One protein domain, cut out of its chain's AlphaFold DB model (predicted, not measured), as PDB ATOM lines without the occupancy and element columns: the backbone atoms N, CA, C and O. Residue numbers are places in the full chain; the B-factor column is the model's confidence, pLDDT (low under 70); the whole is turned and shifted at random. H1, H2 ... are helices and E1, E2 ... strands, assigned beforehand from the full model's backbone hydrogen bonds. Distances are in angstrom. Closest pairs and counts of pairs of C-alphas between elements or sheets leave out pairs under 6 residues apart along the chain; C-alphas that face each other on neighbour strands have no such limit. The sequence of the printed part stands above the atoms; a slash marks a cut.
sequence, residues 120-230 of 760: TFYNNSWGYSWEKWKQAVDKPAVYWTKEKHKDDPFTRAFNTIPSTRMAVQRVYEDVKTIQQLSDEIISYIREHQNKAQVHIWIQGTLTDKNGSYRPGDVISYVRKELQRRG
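This is residues 120 to 230 of the 760 residues of the protein "VP7" of viral metagenome (UniProt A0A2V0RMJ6). Look for a parallel four-stranded sheet with two long helices, H3 and H4, covering one face; two short helices, H1 and H2, only graze the sheet, apart from that long pair. A small hairpin, E5 and E6, sits near the start of H3 and leads into H4. The 111 printed residues hold four named helices and six named strands, in the order E1 H1 E2 H2 E3 H3 E4 E5 E6 H4; the large sheet runs E1 E4 E2 E3. The class is mixed, helices and strands, and the whole is compact, with a radius of gyration of the C-alphas of 13.6 A and spans of 39 by 35 by 22 A.

Find C-alpha 120 at (39.175, 24.501, -30.609), where E1, residues 120 to 123, begins. The sheet's other strands are E4, residues 198 to 202, 13.1 A long, E2, residues 141 to 146, 16.9 A, and E3, residues 167 to 171, 13.6 A. H3 runs from C-alpha 178 at (56.368, 32.747, -28.787) to 191, 20.0 A. H4, residues 215 to 229, is 20.9 A long and ends at C-alpha 229 at (55.016, 19.449, -37.314). The short elements are H1, residues 130 to 135, H2, residues 153 to 159, E5, residues 206 to 208, and E6, residues 211 to 213.

Start at the inner strands E4 and E2, parallel at 6 degrees, with N 199 and O 141 2.8 A apart, within hydrogen-bond range. At the edges, E1 is parallel to E4, with N 122 to O 200 at 2.8 A, and E3 to E2, with N 144 to O 168 at 2.8 A. E2, H2, E3 form a strand-helix-strand unit, two parallel neighbour strands with a helix between; E1, H1, E2 and E3, H3, E4 are split units, another strand standing between their strands. The three crossovers are right-handed. H3 and H4 are on the same face, making two layers with the sheet, at heights over the sheet of 9.9 A and 11.2 A; both run along the strands. They touch at a steep tilt of 63 degrees, the C-alphas of Ser 182 and Val 222 closest at 5.2 A. H1 and H2 touch, with C-alphas 130 and 157 closest at 6.1 A. In the antiparallel hairpin, N 213 and O 206 are 2.7 A apart. In H1, H2, H3 and H4 every O i to N i+4 pair is within hydrogen-bond range.

Look to Val 137 and Lys 209 for the C-alphas farthest apart, 41.9 A. The printed part has no cut and no long link. The mean pLDDT of the printed part is 85.2; residues 125 to 128, 150, 163 and 230 are under 70.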
ATOM      1  N   THR A 120      39.845  23.211 -30.410       91.81
ATOM      2  CA  THR A 120      39.175  24.501 -30.609       91.81
ATOM      3  C   THR A 120      39.989  25.623 -29.973       91.81
ATOM      4  O   THR A 120      40.245  25.620 -28.770       91.81
ATOM      5  N   PHE A 121      40.388  26.603 -30.788       92.00
ATOM      6  CA  PHE A 121      41.077  27.807 -30.322       92.00
ATOM      7  C   PHE A 121      40.074  28.917 -30.032       92.00
ATOM      8  O   PHE A 121      39.218  29.221 -30.864       92.00
ATOM      9  N   TYR A 122      40.239  29.570 -28.889       90.00
ATOM     10  CA  TYR A 122      39.426  30.700 -28.477       90.00
ATOM     11  C   TYR A 122      40.306  31.939 -28.333       90.00
ATOM     12  O   TYR A 122      41.255  31.958 -27.551       90.00
ATOM     13  N   ASN A 123      39.974  32.977 -29.098       86.56
ATOM     14  CA  ASN A 123      40.592  34.296 -29.009       86.56
ATOM     15  C   ASN A 123      39.804  35.128 -27.990       86.56
ATOM     16  O   ASN A 123      38.640  35.429 -28.244       86.56
ATOM     17  N   ASN A 124      40.423  35.480 -26.857       71.62
ATOM     18  CA  ASN A 124      39.794  36.257 -25.786       71.62
ATOM     19  C   ASN A 124      38.467  35.631 -25.319       71.62
ATOM     20  O   ASN A 124      37.385  36.186 -25.512       71.62
ATOM     21  N   SER A 125      38.557  34.447 -24.711       61.16
ATOM     22  CA  SER A 125      37.444  33.552 -24.363       61.16
ATOM     23  C   SER A 125      36.530  34.035 -23.222       61.16
ATOM     24  O   SER A 125      36.098  33.232 -22.401       61.16
ATOM     25  N   TRP A 126      36.155  35.317 -23.183       55.38
ATOM     26  CA  TRP A 126      35.268  35.891 -22.158       55.38
ATOM     27  C   TRP A 126      33.880  35.209 -22.078       55.38
ATOM     28  O   TRP A 126      33.178  35.357 -21.081       55.38
ATOM     29  N   GLY A 127      33.474  34.441 -23.101       59.25
ATOM     30  CA  GLY A 127      32.210  33.687 -23.139       59.25
ATOM     31  C   GLY A 127      32.219  32.315 -22.434       59.25
ATOM     32  O   GLY A 127      31.145  31.762 -22.150       59.25
ATOM     33  N   TYR A 128      33.404  31.776 -22.123       65.06
ATOM     34  CA  TYR A 128      33.598  30.500 -21.429       65.06
ATOM     35  C   TYR A 128      34.210  30.769 -20.052       65.06
ATOM     36  O   TYR A 128      35.260  31.391 -19.949       65.06
ATOM     37  N   SER A 129      33.537  30.329 -18.985       71.12
ATOM     38  CA  SER A 129      34.021  30.510 -17.614       71.12
ATOM     39  C   SER A 129      34.434  29.175 -17.003       71.12
ATOM     40  O   SER A 129      33.899  28.116 -17.357       71.12
ATOM     41  N   TRP A 130      35.370  29.222 -16.056       80.62
ATOM     42  CA  TRP A 130      35.794  28.045 -15.299       80.62
ATOM     43  C   TRP A 130      34.631  27.396 -14.539       80.62
ATOM     44  O   TRP A 130      34.614  26.179 -14.376       80.62
ATOM     45  N   GLU A 131      33.612  28.164 -14.151       78.44
ATOM     46  CA  GLU A 131      32.373  27.656 -13.555       78.44
ATOM     47  C   GLU A 131      31.572  26.810 -14.547       78.44
ATOM     48  O   GLU A 131      31.138  25.714 -14.190       78.44
ATOM     49  N   LYS A 132      31.425  27.266 -15.801       79.69
ATOM     50  CA  LYS A 132      30.768  26.472 -16.855       79.69
ATOM     51  C   LYS A 132      31.540  25.182 -17.130       79.69
ATOM     52  O   LYS A 132      30.934  24.119 -17.217       79.69
ATOM     53  N   TRP A 133      32.870  25.257 -17.210       84.94
ATOM     54  CA  TRP A 133      33.717  24.073 -17.380       84.94
ATOM     55  C   TRP A 133      33.596  23.102 -16.194       84.94
ATOM     56  O   TRP A 133      33.455  21.894 -16.376       84.94
ATOM     57  N   LYS A 134      33.567  23.619 -14.961       81.00
ATOM     58  CA  LYS A 134      33.428  22.820 -13.735       81.00
ATOM     59  C   LYS A 134      32.109  22.045 -13.685       81.00
ATOM     60  O   LYS A 134      32.104  20.939 -13.140       81.00
ATOM     61  N   GLN A 135      31.042  22.614 -14.249       81.88
ATOM     62  CA  GLN A 135      29.696  22.033 -14.317       81.88
ATOM     63  C   GLN A 135      29.476  21.102 -15.521       81.88
ATOM     64  O   GLN A 135      28.473  20.390 -15.548       81.88
ATOM     65  N   ALA A 136      30.380  21.079 -16.506       79.75
ATOM     66  CA  ALA A 136      30.246  20.205 -17.667       79.75
ATOM     67  C   ALA A 136      30.356  18.724 -17.265       79.75
ATOM     68  O   ALA A 136      31.249  18.338 -16.505       79.75
ATOM     69  N   VAL A 137      29.443  17.899 -17.793       78.69
ATOM     70  CA  VAL A 137      29.439  16.438 -17.586       78.69
ATOM     71  C   VAL A 137      30.632  15.797 -18.295       78.69
ATOM     72  O   VAL A 137      31.324  14.974 -17.703       78.69
ATOM     73  N   ASP A 138      30.904  16.222 -19.530       79.06
ATOM     74  CA  ASP A 138      32.094  15.845 -20.291       79.06
ATOM     75  C   ASP A 138      33.029  17.055 -20.385       79.06
ATOM     76  O   ASP A 138      32.772  18.013 -21.116       79.06
ATOM     77  N   LYS A 139      34.067  17.066 -19.544       85.88
ATOM     78  CA  LYS A 139      34.976  18.209 -19.420       85.88
ATOM     79  C   LYS A 139      36.019  18.153 -20.538       85.88
ATOM     80  O   LYS A 139      36.793  17.194 -20.561       85.88
ATOM     81  N   PRO A 140      36.114  19.168 -21.416       88.25
ATOM     82  CA  PRO A 140      37.220  19.242 -22.363       88.25
ATOM     83  C   PRO A 140      38.541  19.436 -21.610       88.25
ATOM     84  O   PRO A 140      38.559  19.973 -20.501       88.25
ATOM     85  N   ALA A 141      39.654  19.026 -22.213       89.56
ATOM     86  CA  ALA A 141      40.969  19.458 -21.744       89.56
ATOM     87  C   ALA A 141      41.152  20.946 -22.081       89.56
ATOM     88  O   ALA A 141      40.869  21.334 -23.211       89.56
ATOM     89  N   VAL A 142      41.575  21.779 -21.128       92.12
ATOM     90  CA  VAL A 142      41.716  23.234 -21.303       92.12
ATOM     91  C   VAL A 142      43.143  23.704 -21.018       92.12
ATOM     92  O   VAL A 142      43.644  23.546 -19.903       92.12
ATOM     93  N   TYR A 143      43.753  24.371 -21.999       93.38
ATOM     94  CA  TYR A 143      44.968  25.171 -21.822       93.38
ATOM     95  C   TYR A 143      44.622  26.651 -21.911       93.38
ATOM     96  O   TYR A 143      44.054  27.084 -22.911       93.38
ATOM     97  N   TRP A 144      44.973  27.432 -20.897       92.69
ATOM     98  CA  TRP A 144      44.624  28.847 -20.826       92.69
ATOM     99  C   TRP A 144      45.850  29.725 -20.598       92.69
ATOM    100  O   TRP A 144      46.542  29.569 -19.595       92.69
ATOM    101  N   THR A 145      46.094  30.670 -21.507       92.31
ATOM    102  CA  THR A 145      47.122  31.706 -21.350       92.31
ATOM    103  C   THR A 145      46.506  33.025 -20.909       92.31
ATOM    104  O   THR A 145      45.380  33.336 -21.304       92.31
ATOM    105  N   LYS A 146      47.230  33.809 -20.104       89.44
ATOM    106  CA  LYS A 146      46.782  35.136 -19.658       89.44
ATOM    107  C   LYS A 146      47.914  36.047 -19.168       89.44
ATOM    108  O   LYS A 146      48.993  35.575 -18.827       89.44
ATOM    109  N   GLU A 147      47.619  37.338 -19.034       87.50
ATOM    110  CA  GLU A 147      48.459  38.331 -18.339       87.50
ATOM    111  C   GLU A 147      48.270  38.275 -16.813       87.50
ATOM    112  O   GLU A 147      47.185  37.941 -16.313       87.50
ATOM    113  N   LYS A 148      49.298  38.635 -16.036       82.88
ATOM    114  CA  LYS A 148      49.186  38.705 -14.576       82.88
ATOM    115  C   LYS A 148      48.378  39.931 -14.144       82.88
ATOM    116  O   LYS A 148      48.843  41.067 -14.172       82.88
ATOM    117  N   HIS A 149      47.185  39.693 -13.607       80.38
ATOM    118  CA  HIS A 149      46.401  40.719 -12.912       80.38
ATOM    119  C   HIS A 149      46.259  40.361 -11.433       80.38
ATOM    120  O   HIS A 149      45.944  39.220 -11.097       80.38
ATOM    121  N   LYS A 150      46.476  41.345 -10.545       69.25
ATOM    122  CA  LYS A 150      46.437  41.154  -9.083       69.25
ATOM    123  C   LYS A 150      45.063  40.709  -8.557       69.25
ATOM    124  O   LYS A 150      45.020  40.072  -7.514       69.25
ATOM    125  N   ASP A 151      43.982  40.983  -9.291       74.62
ATOM    126  CA  ASP A 151      42.600  40.739  -8.855       74.62
ATOM    127  C   ASP A 151      41.691  40.174  -9.960       74.62
ATOM    128  O   ASP A 151      40.555  40.607 -10.157       74.62
ATOM    129  N   ASP A 152      42.177  39.175 -10.697       77.12
ATOM    130  CA  ASP A 152      41.369  38.544 -11.741       77.12
ATOM    131  C   ASP A 152      40.386  37.483 -11.186       77.12
ATOM    132  O   ASP A 152      40.832  36.463 -10.638       77.12
ATOM    133  N   PRO A 153      39.054  37.657 -11.354       74.00
ATOM    134  CA  PRO A 153      38.066  36.654 -10.961       74.00
ATOM    135  C   PRO A 153      38.280  35.288 -11.627       74.00
ATOM    136  O   PRO A 153      38.005  34.273 -10.987       74.00
ATOM    137  N   PHE A 154      38.823  35.226 -12.848       74.88
ATOM    138  CA  PHE A 154      39.039  33.952 -13.536       74.88
ATOM    139  C   PHE A 154      40.204  33.143 -12.937       74.88
ATOM    140  O   PHE A 154      40.079  31.929 -12.788       74.88
ATOM    141  N   THR A 155      41.302  33.780 -12.509       79.75
ATOM    142  CA  THR A 155      42.354  33.098 -11.722       79.75
ATOM    143  C   THR A 155      41.820  32.598 -10.384       79.75
ATOM    144  O   THR A 155      42.136  31.475  -9.995       79.75
ATOM    145  N   ARG A 156      40.984  33.379  -9.684       81.88
ATOM    146  CA  ARG A 156      40.354  32.902  -8.440       81.88
ATOM    147  C   ARG A 156      39.519  31.651  -8.695       81.88
ATOM    148  O   ARG A 156      39.658  30.688  -7.949       81.88
ATOM    149  N   ALA A 157      38.720  31.643  -9.761       78.69
ATOM    150  CA  ALA A 157      37.933  30.483 -10.160       78.69
ATOM    151  C   ALA A 157      38.816  29.266 -10.485       78.69
ATOM    152  O   ALA A 157      38.570  28.185  -9.946       78.69
ATOM    153  N   PHE A 158      39.875  29.449 -11.284       82.81
ATOM    154  CA  PHE A 158      40.840  28.395 -11.618       82.81
ATOM    155  C   PHE A 158      41.509  27.801 -10.372       82.81
ATOM    156  O   PHE A 158      41.562  26.586 -10.229       82.81
ATOM    157  N   ASN A 159      41.923  28.635  -9.415       83.94
ATOM    158  CA  ASN A 159      42.567  28.182  -8.176       83.94
ATOM    159  C   ASN A 159      41.643  27.352  -7.264       83.94
ATOM    160  O   ASN A 159      42.129  26.685  -6.353       83.94
ATOM    161  N   THR A 160      40.322  27.363  -7.488       82.56
ATOM    162  CA  THR A 160      39.390  26.450  -6.795       82.56
ATOM    163  C   THR A 160      39.301  25.065  -7.438       82.56
ATOM    164  O   THR A 160      38.637  24.174  -6.899       82.56
ATOM    165  N   ILE A 161      39.907  24.882  -8.611       76.81
ATOM    166  CA  ILE A 161      39.957  23.607  -9.313       76.81
ATOM    167  C   ILE A 161      41.128  22.816  -8.719       76.81
ATOM    168  O   ILE A 161      42.238  23.345  -8.638       76.81
ATOM    169  N   PRO A 162      40.921  21.554  -8.295       72.62
ATOM    170  CA  PRO A 162      42.031  20.687  -7.923       72.62
ATOM    171  C   PRO A 162      43.047  20.666  -9.064       72.62
ATOM    172  O   PRO A 162      42.645  20.555 -10.224       72.62
ATOM    173  N   SER A 163      44.341  20.775  -8.753       69.00
ATOM    174  CA  SER A 163      45.384  20.654  -9.772       69.00
ATOM    175  C   SER A 163      45.167  19.344 -10.534       69.00
ATOM    176  O   SER A 163      45.252  18.252  -9.972       69.00
ATOM    177  N   THR A 164      44.783  19.462 -11.801       71.50
ATOM    178  CA  THR A 164      44.495  18.332 -12.682       71.50
ATOM    179  C   THR A 164      45.270  18.547 -13.963       71.50
ATOM    180  O   THR A 164      45.408  19.674 -14.429       71.50
ATOM    181  N   ARG A 165      45.732  17.459 -14.581       77.69
ATOM    182  CA  ARG A 165      46.382  17.539 -15.899       77.69
ATOM    183  C   ARG A 165      45.439  18.089 -16.984       77.69
ATOM    184  O   ARG A 165      45.895  18.677 -17.952       77.69
ATOM    185  N   MET A 166      44.123  17.990 -16.767       84.12
ATOM    186  CA  MET A 166      43.080  18.438 -17.698       84.12
ATOM    187  C   MET A 166      42.861  19.950 -17.769       84.12
ATOM    188  O   MET A 166      42.168  20.394 -18.678       84.12
ATOM    189  N   ALA A 167      43.393  20.737 -16.835       87.88
ATOM    190  CA  ALA A 167      43.220  22.184 -16.835       87.88
ATOM    191  C   ALA A 167      44.544  22.854 -16.471       87.88
ATOM    192  O   ALA A 167      44.998  22.775 -15.330       87.88
ATOM    193  N   VAL A 168      45.163  23.513 -17.449       90.06
ATOM    194  CA  VAL A 168      46.452  24.192 -17.291       90.06
ATOM    195  C   VAL A 168      46.262  25.687 -17.489       90.06
ATOM    196  O   VAL A 168      45.660  26.125 -18.466       90.06
ATOM    197  N   GLN A 169      46.804  26.468 -16.557       90.75
ATOM    198  CA  GLN A 169      46.906  27.917 -16.661       90.75
ATOM    199  C   GLN A 169      48.372  28.306 -16.844       90.75
ATOM    200  O   GLN A 169      49.248  27.810 -16.132       90.75
ATOM    201  N   ARG A 170      48.624  29.233 -17.768       92.62
ATOM    202  CA  ARG A 170      49.939  29.812 -18.023       92.62
ATOM    203  C   ARG A 170      49.869  31.332 -18.022       92.62
ATOM    204  O   ARG A 170      49.008  31.924 -18.667       92.62
ATOM    205  N   VAL A 171      50.774  31.952 -17.279       91.88
ATOM    206  CA  VAL A 171      50.892  33.406 -17.171       91.88
ATOM    207  C   VAL A 171      52.020  33.851 -18.107       91.88
ATOM    208  O   VAL A 171      53.079  33.229 -18.106       91.88
ATOM    209  N   TYR A 172      51.798  34.863 -18.952       90.38
ATOM    210  CA  TYR A 172      52.776  35.237 -19.988       90.38
ATOM    211  C   TYR A 172      54.121  35.691 -19.431       90.38
ATOM    212  O   TYR A 172      55.138  35.485 -20.078       90.38
ATOM    213  N   GLU A 173      54.149  36.246 -18.225       89.00
ATOM    214  CA  GLU A 173      55.380  36.624 -17.535       89.00
ATOM    215  C   GLU A 173      56.329  35.432 -17.294       89.00
ATOM    216  O   GLU A 173      57.531  35.638 -17.137       89.00
ATOM    217  N   ASP A 174      55.814  34.196 -17.317       90.00
ATOM    218  CA  ASP A 174      56.602  32.965 -17.175       90.00
ATOM    219  C   ASP A 174      57.100  32.411 -18.531       90.00
ATOM    220  O   ASP A 174      57.817  31.406 -18.587       90.00
ATOM    221  N   VAL A 175      56.730  33.055 -19.643       90.94
ATOM    222  CA  VAL A 175      56.976  32.601 -21.016       90.94
ATOM    223  C   VAL A 175      57.893  33.593 -21.729       90.94
ATOM    224  O   VAL A 175      57.541  34.748 -21.943       90.94
ATOM    225  N   LYS A 176      59.085  33.145 -22.140       91.50
ATOM    226  CA  LYS A 176      60.119  34.039 -22.691       91.50
ATOM    227  C   LYS A 176      59.972  34.320 -24.183       91.50
ATOM    228  O   LYS A 176      60.484  35.333 -24.651       91.50
ATOM    229  N   THR A 177      59.375  33.399 -24.942       95.44
ATOM    230  CA  THR A 177      59.276  33.486 -26.409       95.44
ATOM    231  C   THR A 177      57.968  32.897 -26.922       95.44
ATOM    232  O   THR A 177      57.400  31.987 -26.310       95.44
ATOM    233  N   ILE A 178      57.516  33.356 -28.095       95.56
ATOM    234  CA  ILE A 178      56.368  32.747 -28.787       95.56
ATOM    235  C   ILE A 178      56.602  31.265 -29.114       95.56
ATOM    236  O   ILE A 178      55.675  30.458 -29.057       95.56
ATOM    237  N   GLN A 179      57.855  30.893 -29.391       93.06
ATOM    238  CA  GLN A 179      58.247  29.514 -29.659       93.06
ATOM    239  C   GLN A 179      58.049  28.632 -28.418       93.06
ATOM    240  O   GLN A 179      57.381  27.608 -28.518       93.06
ATOM    241  N   GLN A 180      58.517  29.076 -27.243       93.31
ATOM    242  CA  GLN A 180      58.312  28.364 -25.976       93.31
ATOM    243  C   GLN A 180      56.819  28.144 -25.705       93.31
ATOM    244  O   GLN A 180      56.410  27.038 -25.361       93.31
ATOM    245  N   LEU A 181      55.991  29.179 -25.898       95.06
ATOM    246  CA  LEU A 181      54.547  29.049 -25.715       95.06
ATOM    247  C   LEU A 181      53.928  28.029 -26.671       95.06
ATOM    248  O   LEU A 181      53.078  27.233 -26.276       95.06
ATOM    249  N   SER A 182      54.337  28.089 -27.938       93.69
ATOM    250  CA  SER A 182      53.863  27.185 -28.978       93.69
ATOM    251  C   SER A 182      54.202  25.737 -28.641       93.69
ATOM    252  O   SER A 182      53.329  24.876 -28.716       93.69
ATOM    253  N   ASP A 183      55.429  25.482 -28.183       86.50
ATOM    254  CA  ASP A 183      55.880  24.156 -27.759       86.50
ATOM    255  C   ASP A 183      55.082  23.632 -26.558       86.50
ATOM    256  O   ASP A 183      54.652  22.477 -26.569       86.50
ATOM    257  N   GLU A 184      54.804  24.481 -25.560       93.06
ATOM    258  CA  GLU A 184      53.971  24.118 -24.406       93.06
ATOM    259  C   GLU A 184      52.527  23.774 -24.824       93.06
ATOM    260  O   GLU A 184      51.996  22.740 -24.412       93.06
ATOM    261  N   ILE A 185      51.903  24.586 -25.688       93.94
ATOM    262  CA  ILE A 185      50.544  24.334 -26.202       93.94
ATOM    263  C   ILE A 185      50.504  23.049 -27.032       93.94
ATOM    264  O   ILE A 185      49.604  22.227 -26.868       93.94
ATOM    265  N   ILE A 186      51.479  22.852 -27.919       89.19
ATOM    266  CA  ILE A 186      51.591  21.654 -28.752       89.19
ATOM    267  C   ILE A 186      51.753  20.407 -27.880       89.19
ATOM    268  O   ILE A 186      51.067  19.407 -28.106       89.19
ATOM    269  N   SER A 187      52.604  20.470 -26.854       83.88
ATOM    270  CA  SER A 187      52.762  19.390 -25.880       83.88
ATOM    271  C   SER A 187      51.452  19.094 -25.150       83.88
ATOM    272  O   SER A 187      51.088  17.931 -24.981       83.88
ATOM    273  N   TYR A 188      50.708  20.132 -24.764       90.50
ATOM    274  CA  TYR A 188      49.418  19.973 -24.103       90.50
ATOM    275  C   TYR A 188      48.372  19.297 -25.000       90.50
ATOM    276  O   TYR A 188      47.675  18.381 -24.555       90.50
ATOM    277  N   ILE A 189      48.280  19.717 -26.269       89.69
ATOM    278  CA  ILE A 189      47.391  19.095 -27.261       89.69
ATOM    279  C   ILE A 189      47.761  17.618 -27.433       89.69
ATOM    280  O   ILE A 189      46.875  16.767 -27.405       89.69
ATOM    281  N   ARG A 190      49.058  17.298 -27.548       80.00
ATOM    282  CA  ARG A 190      49.546  15.912 -27.655       80.00
ATOM    283  C   ARG A 190      49.146  15.059 -26.453       80.00
ATOM    284  O   ARG A 190      48.683  13.938 -26.640       80.00
ATOM    285  N   GLU A 191      49.278  15.587 -25.235       79.44
ATOM    286  CA  GLU A 191      48.889  14.879 -24.005       79.44
ATOM    287  C   GLU A 191      47.381  14.571 -23.961       79.44
ATOM    288  O   GLU A 191      46.968  13.547 -23.416       79.44
ATOM    289  N   HIS A 192      46.556  15.421 -24.579       83.12
ATOM    290  CA  HIS A 192      45.096  15.346 -24.509       83.12
ATOM    291  C   HIS A 192      44.421  14.971 -25.835       83.12
ATOM    292  O   HIS A 192      43.200  15.081 -25.956       83.12
ATOM    293  N   GLN A 193      45.173  14.471 -26.820       81.75
ATOM    294  CA  GLN A 193      44.662  14.142 -28.159       81.75
ATOM    295  C   GLN A 193      43.554  13.074 -28.166       81.75
ATOM    296  O   GLN A 193      42.778  12.984 -29.112       81.75
ATOM    297  N   ASN A 194      43.458  12.266 -27.105       71.62
ATOM    298  CA  ASN A 194      42.427  11.242 -26.929       71.62
ATOM    299  C   ASN A 194      41.103  11.786 -26.360       71.62
ATOM    300  O   ASN A 194      40.155  11.021 -26.178       71.62
ATOM    301  N   LYS A 195      41.029  13.077 -26.022       80.31
ATOM    302  CA  LYS A 195      39.801  13.706 -25.532       80.31
ATOM    303  C   LYS A 195      38.853  13.997 -26.686       80.31
ATOM    304  O   LYS A 195      39.279  14.301 -27.795       80.31
ATOM    305  N   ALA A 196      37.551  13.958 -26.403       81.50
ATOM    306  CA  ALA A 196      36.538  14.345 -27.383       81.50
ATOM    307  C   ALA A 196      36.728  15.800 -27.846       81.50
ATOM    308  O   ALA A 196      36.475  16.113 -29.005       81.50
ATOM    309  N   GLN A 197      37.195  16.673 -26.946       85.69
ATOM    310  CA  GLN A 197      37.506  18.071 -27.228       85.69
ATOM    311  C   GLN A 197      38.715  18.550 -26.413       85.69
ATOM    312  O   GLN A 197      38.827  18.269 -25.215       85.69
ATOM    313  N   VAL A 198      39.579  19.333 -27.063       90.88
ATOM    314  CA  VAL A 198      40.687  20.078 -26.454       90.88
ATOM    315  C   VAL A 198      40.482  21.559 -26.751       90.88
ATOM    316  O   VAL A 198      40.277  21.960 -27.894       90.88
ATOM    317  N   HIS A 199      40.488  22.395 -25.725       92.88
ATOM    318  CA  HIS A 199      40.232  23.824 -25.835       92.88
ATOM    319  C   HIS A 199      41.499  24.607 -25.498       92.88
ATOM    320  O   HIS A 199      42.088  24.419 -24.435       92.88
ATOM    321  N   ILE A 200      41.896  25.513 -26.388       94.38
ATOM    322  CA  ILE A 200      43.049  26.398 -26.196       94.38
ATOM    323  C   ILE A 200      42.543  27.834 -26.084       94.38
ATOM    324  O   ILE A 200      42.082  28.425 -27.063       94.38
ATOM    325  N   TRP A 201      42.576  28.379 -24.875       93.06
ATOM    326  CA  TRP A 201      42.096  29.715 -24.540       93.06
ATOM    327  C   TRP A 201      43.281  30.672 -24.525       93.06
ATOM    328  O   TRP A 201      44.115  30.611 -23.625       93.06
ATOM    329  N   ILE A 202      43.361  31.554 -25.520       92.81
ATOM    330  CA  ILE A 202      44.428  32.551 -25.596       92.81
ATOM    331  C   ILE A 202      43.865  33.913 -25.202       92.81
ATOM    332  O   ILE A 202      42.986  34.451 -25.881       92.81
ATOM    333  N   GLN A 203      44.371  34.470 -24.104       89.50
ATOM    334  CA  GLN A 203      43.954  35.768 -23.578       89.50
ATOM    335  C   GLN A 203      45.173  36.640 -23.275       89.50
ATOM    336  O   GLN A 203      46.169  36.145 -22.766       89.50
ATOM    337  N   GLY A 204      45.080  37.942 -23.564       89.19
ATOM    338  CA  GLY A 204      46.164  38.913 -23.350       89.19
ATOM    339  C   GLY A 204      47.224  38.922 -24.458       89.19
ATOM    340  O   GLY A 204      47.089  38.226 -25.465       89.19
ATOM    341  N   THR A 205      48.291  39.692 -24.262       91.88
ATOM    342  CA  THR A 205      49.382  39.879 -25.229       91.88
ATOM    343  C   THR A 205      50.680  39.272 -24.701       91.88
ATOM    344  O   THR A 205      51.135  39.628 -23.619       91.88
ATOM    345  N   LEU A 206      51.299  38.378 -25.476       93.69
ATOM    346  CA  LEU A 206      52.655  37.903 -25.193       93.69
ATOM    347  C   LEU A 206      53.658  38.907 -25.766       93.69
ATOM    348  O   LEU A 206      53.568  39.236 -26.945       93.69
ATOM    349  N   THR A 207      54.645  39.340 -24.988       93.56
ATOM    350  CA  THR A 207      55.750  40.169 -25.488       93.56
ATOM    351  C   THR A 207      57.060  39.403 -25.355       93.56
ATOM    352  O   THR A 207      57.412  38.977 -24.260       93.56
ATOM    353  N   ASP A 208      57.786  39.240 -26.461       93.38
ATOM    354  CA  ASP A 208      59.142  38.689 -26.472       93.38
ATOM    355  C   ASP A 208      60.138  39.644 -27.155       93.38
ATOM    356  O   ASP A 208      59.798  40.768 -27.533       93.38
ATOM    357  N   LYS A 209      61.399  39.213 -27.300       91.25
ATOM    358  CA  LYS A 209      62.473  40.017 -27.913       91.25
ATOM    359  C   LYS A 209      62.208  40.435 -29.371       91.25
ATOM    360  O   LYS A 209      62.848  41.364 -29.848       91.25
ATOM    361  N   ASN A 210      61.316  39.741 -30.075       89.94
ATOM    362  CA  ASN A 210      60.991  39.965 -31.482       89.94
ATOM    363  C   ASN A 210      59.708  40.795 -31.666       89.94
ATOM    364  O   ASN A 210      59.429  41.226 -32.785       89.94
ATOM    365  N   GLY A 211      58.921  41.018 -30.608       93.94
ATOM    366  CA  GLY A 211      57.723  41.852 -30.671       93.94
ATOM    367  C   GLY A 211      56.620  41.449 -29.697       93.94
ATOM    368  O   GLY A 211      56.817  40.680 -28.761       93.94
ATOM    369  N   SER A 212      55.430  42.012 -29.915       94.88
ATOM    370  CA  SER A 212      54.219  41.691 -29.153       94.88
ATOM    371  C   SER A 212      53.224  40.922 -30.018       94.88
ATOM    372  O   SER A 212      52.914  41.345 -31.129       94.88
ATOM    373  N   TYR A 213      52.703  39.822 -29.485       95.19
ATOM    374  CA  TYR A 213      51.796  38.886 -30.136       95.19
ATOM    375  C   TYR A 213      50.430  38.959 -29.461       95.19
ATOM    376  O   TYR A 213      50.265  38.569 -28.301       95.19
ATOM    377  N   ARG A 214      49.428  39.454 -30.188       94.44
ATOM    378  CA  ARG A 214      48.030  39.432 -29.741       94.44
ATOM    379  C   ARG A 214      47.508  37.990 -29.784       94.44
ATOM    380  O   ARG A 214      48.097  37.150 -30.469       94.44
ATOM    381  N   PRO A 215      46.361  37.676 -29.156       93.06
ATOM    382  CA  PRO A 215      45.842  36.310 -29.154       93.06
ATOM    383  C   PRO A 215      45.695  35.684 -30.548       93.06
ATOM    384  O   PRO A 215      46.000  34.510 -30.739       93.06
ATOM    385  N   GLY A 216      45.273  36.472 -31.544       91.69
ATOM    386  CA  GLY A 216      45.177  36.018 -32.935       91.69
ATOM    387  C   GLY A 216      46.529  35.643 -33.556       91.69
ATOM    388  O   GLY A 216      46.598  34.669 -34.308       91.69
ATOM    389  N   ASP A 217      47.596  36.360 -33.198       93.75
ATOM    390  CA  ASP A 217      48.960  36.100 -33.671       93.75
ATOM    391  C   ASP A 217      49.499  34.809 -33.050       93.75
ATOM    392  O   ASP A 217      50.026  33.956 -33.761       93.75
ATOM    393  N   VAL A 218      49.277  34.617 -31.743       93.38
ATOM    394  CA  VAL A 218      49.645  33.382 -31.032       93.38
ATOM    395  C   VAL A 218      48.929  32.176 -31.638       93.38
ATOM    396  O   VAL A 218      49.573  31.188 -31.981       93.38
ATOM    397  N   ILE A 219      47.608  32.258 -31.835       93.88
ATOM    398  CA  ILE A 219      46.822  31.177 -32.455       93.88
ATOM    399  C   ILE A 219      47.351  30.856 -33.858       93.88
ATOM    400  O   ILE A 219      47.503  29.686 -34.207       93.88
ATOM    401  N   SER A 220      47.634  31.881 -34.665       93.06
ATOM    402  CA  SER A 220      48.152  31.696 -36.025       93.06
ATOM    403  C   SER A 220      49.534  31.041 -36.017       93.06
ATOM    404  O   SER A 220      49.780  30.129 -36.808       93.06
ATOM    405  N   TYR A 221      50.408  31.443 -35.091       94.00
ATOM    406  CA  TYR A 221      51.732  30.855 -34.914       94.00
ATOM    407  C   TYR A 221      51.649  29.378 -34.518       94.00
ATOM    408  O   TYR A 221      52.254  28.530 -35.172       94.00
ATOM    409  N   VAL A 222      50.831  29.051 -33.512       91.81
ATOM    410  CA  VAL A 222      50.619  27.667 -33.062       91.81
ATOM    411  C   VAL A 222      50.043  26.814 -34.188       91.81
ATOM    412  O   VAL A 222      50.525  25.713 -34.415       91.81
ATOM    413  N   ARG A 223      49.052  27.309 -34.942       90.19
ATOM    414  CA  ARG A 223      48.492  26.578 -36.093       90.19
ATOM    415  C   ARG A 223      49.528  26.317 -37.180       90.19
ATOM    416  O   ARG A 223      49.554  25.220 -37.726       90.19
ATOM    417  N   LYS A 224      50.386  27.296 -37.478       89.19
ATOM    418  CA  LYS A 224      51.473  27.126 -38.449       89.19
ATOM    419  C   LYS A 224      52.477  26.078 -37.973       89.19
ATOM    420  O   LYS A 224      52.874  25.228 -38.760       89.19
ATOM    421  N   GLU A 225      52.840  26.091 -36.693       87.00
ATOM    422  CA  GLU A 225      53.712  25.068 -36.108       87.00
ATOM    423  C   GLU A 225      53.042  23.689 -36.066       87.00
ATOM    424  O   GLU A 225      53.690  22.697 -36.383       87.00
ATOM    425  N   LEU A 226      51.743  23.610 -35.765       83.06
ATOM    426  CA  LEU A 226      50.955  22.376 -35.847       83.06
ATOM    427  C   LEU A 226      50.935  21.813 -37.269       83.06
ATOM    428  O   LEU A 226      51.106  20.615 -37.435       83.06
ATOM    429  N   GLN A 227      50.776  22.654 -38.292       80.19
ATOM    430  CA  GLN A 227      50.833  22.233 -39.697       80.19
ATOM    431  C   GLN A 227      52.247  21.832 -40.126       80.19
ATOM    432  O   GLN A 227      52.415  20.874 -40.869       80.19
ATOM    433  N   ARG A 228      53.273  22.547 -39.649       76.88
ATOM    434  CA  ARG A 228      54.680  22.247 -39.949       76.88
ATOM    435  C   ARG A 228      55.134  20.931 -39.316       76.88
ATOM    436  O   ARG A 228      55.956  20.233 -39.897       76.88
ATOM    437  N   ARG A 229      54.640  20.630 -38.112       72.88
ATOM    438  CA  ARG A 229      55.016  19.449 -37.314       72.88
ATOM    439  C   ARG A 229      54.039  18.284 -37.446       72.88
ATOM    440  O   ARG A 229      54.353  17.184 -37.009       72.88
ATOM    441  N   GLY A 230      52.839  18.533 -37.953       61.41
ATOM    442  CA  GLY A 230      51.778  17.547 -38.059       61.41
ATOM    443  C   GLY A 230      51.883  16.769 -39.359       61.41
ATOM    444  O   GLY A 230      51.665  17.311 -40.436       61.41
TER     445      GLY A 230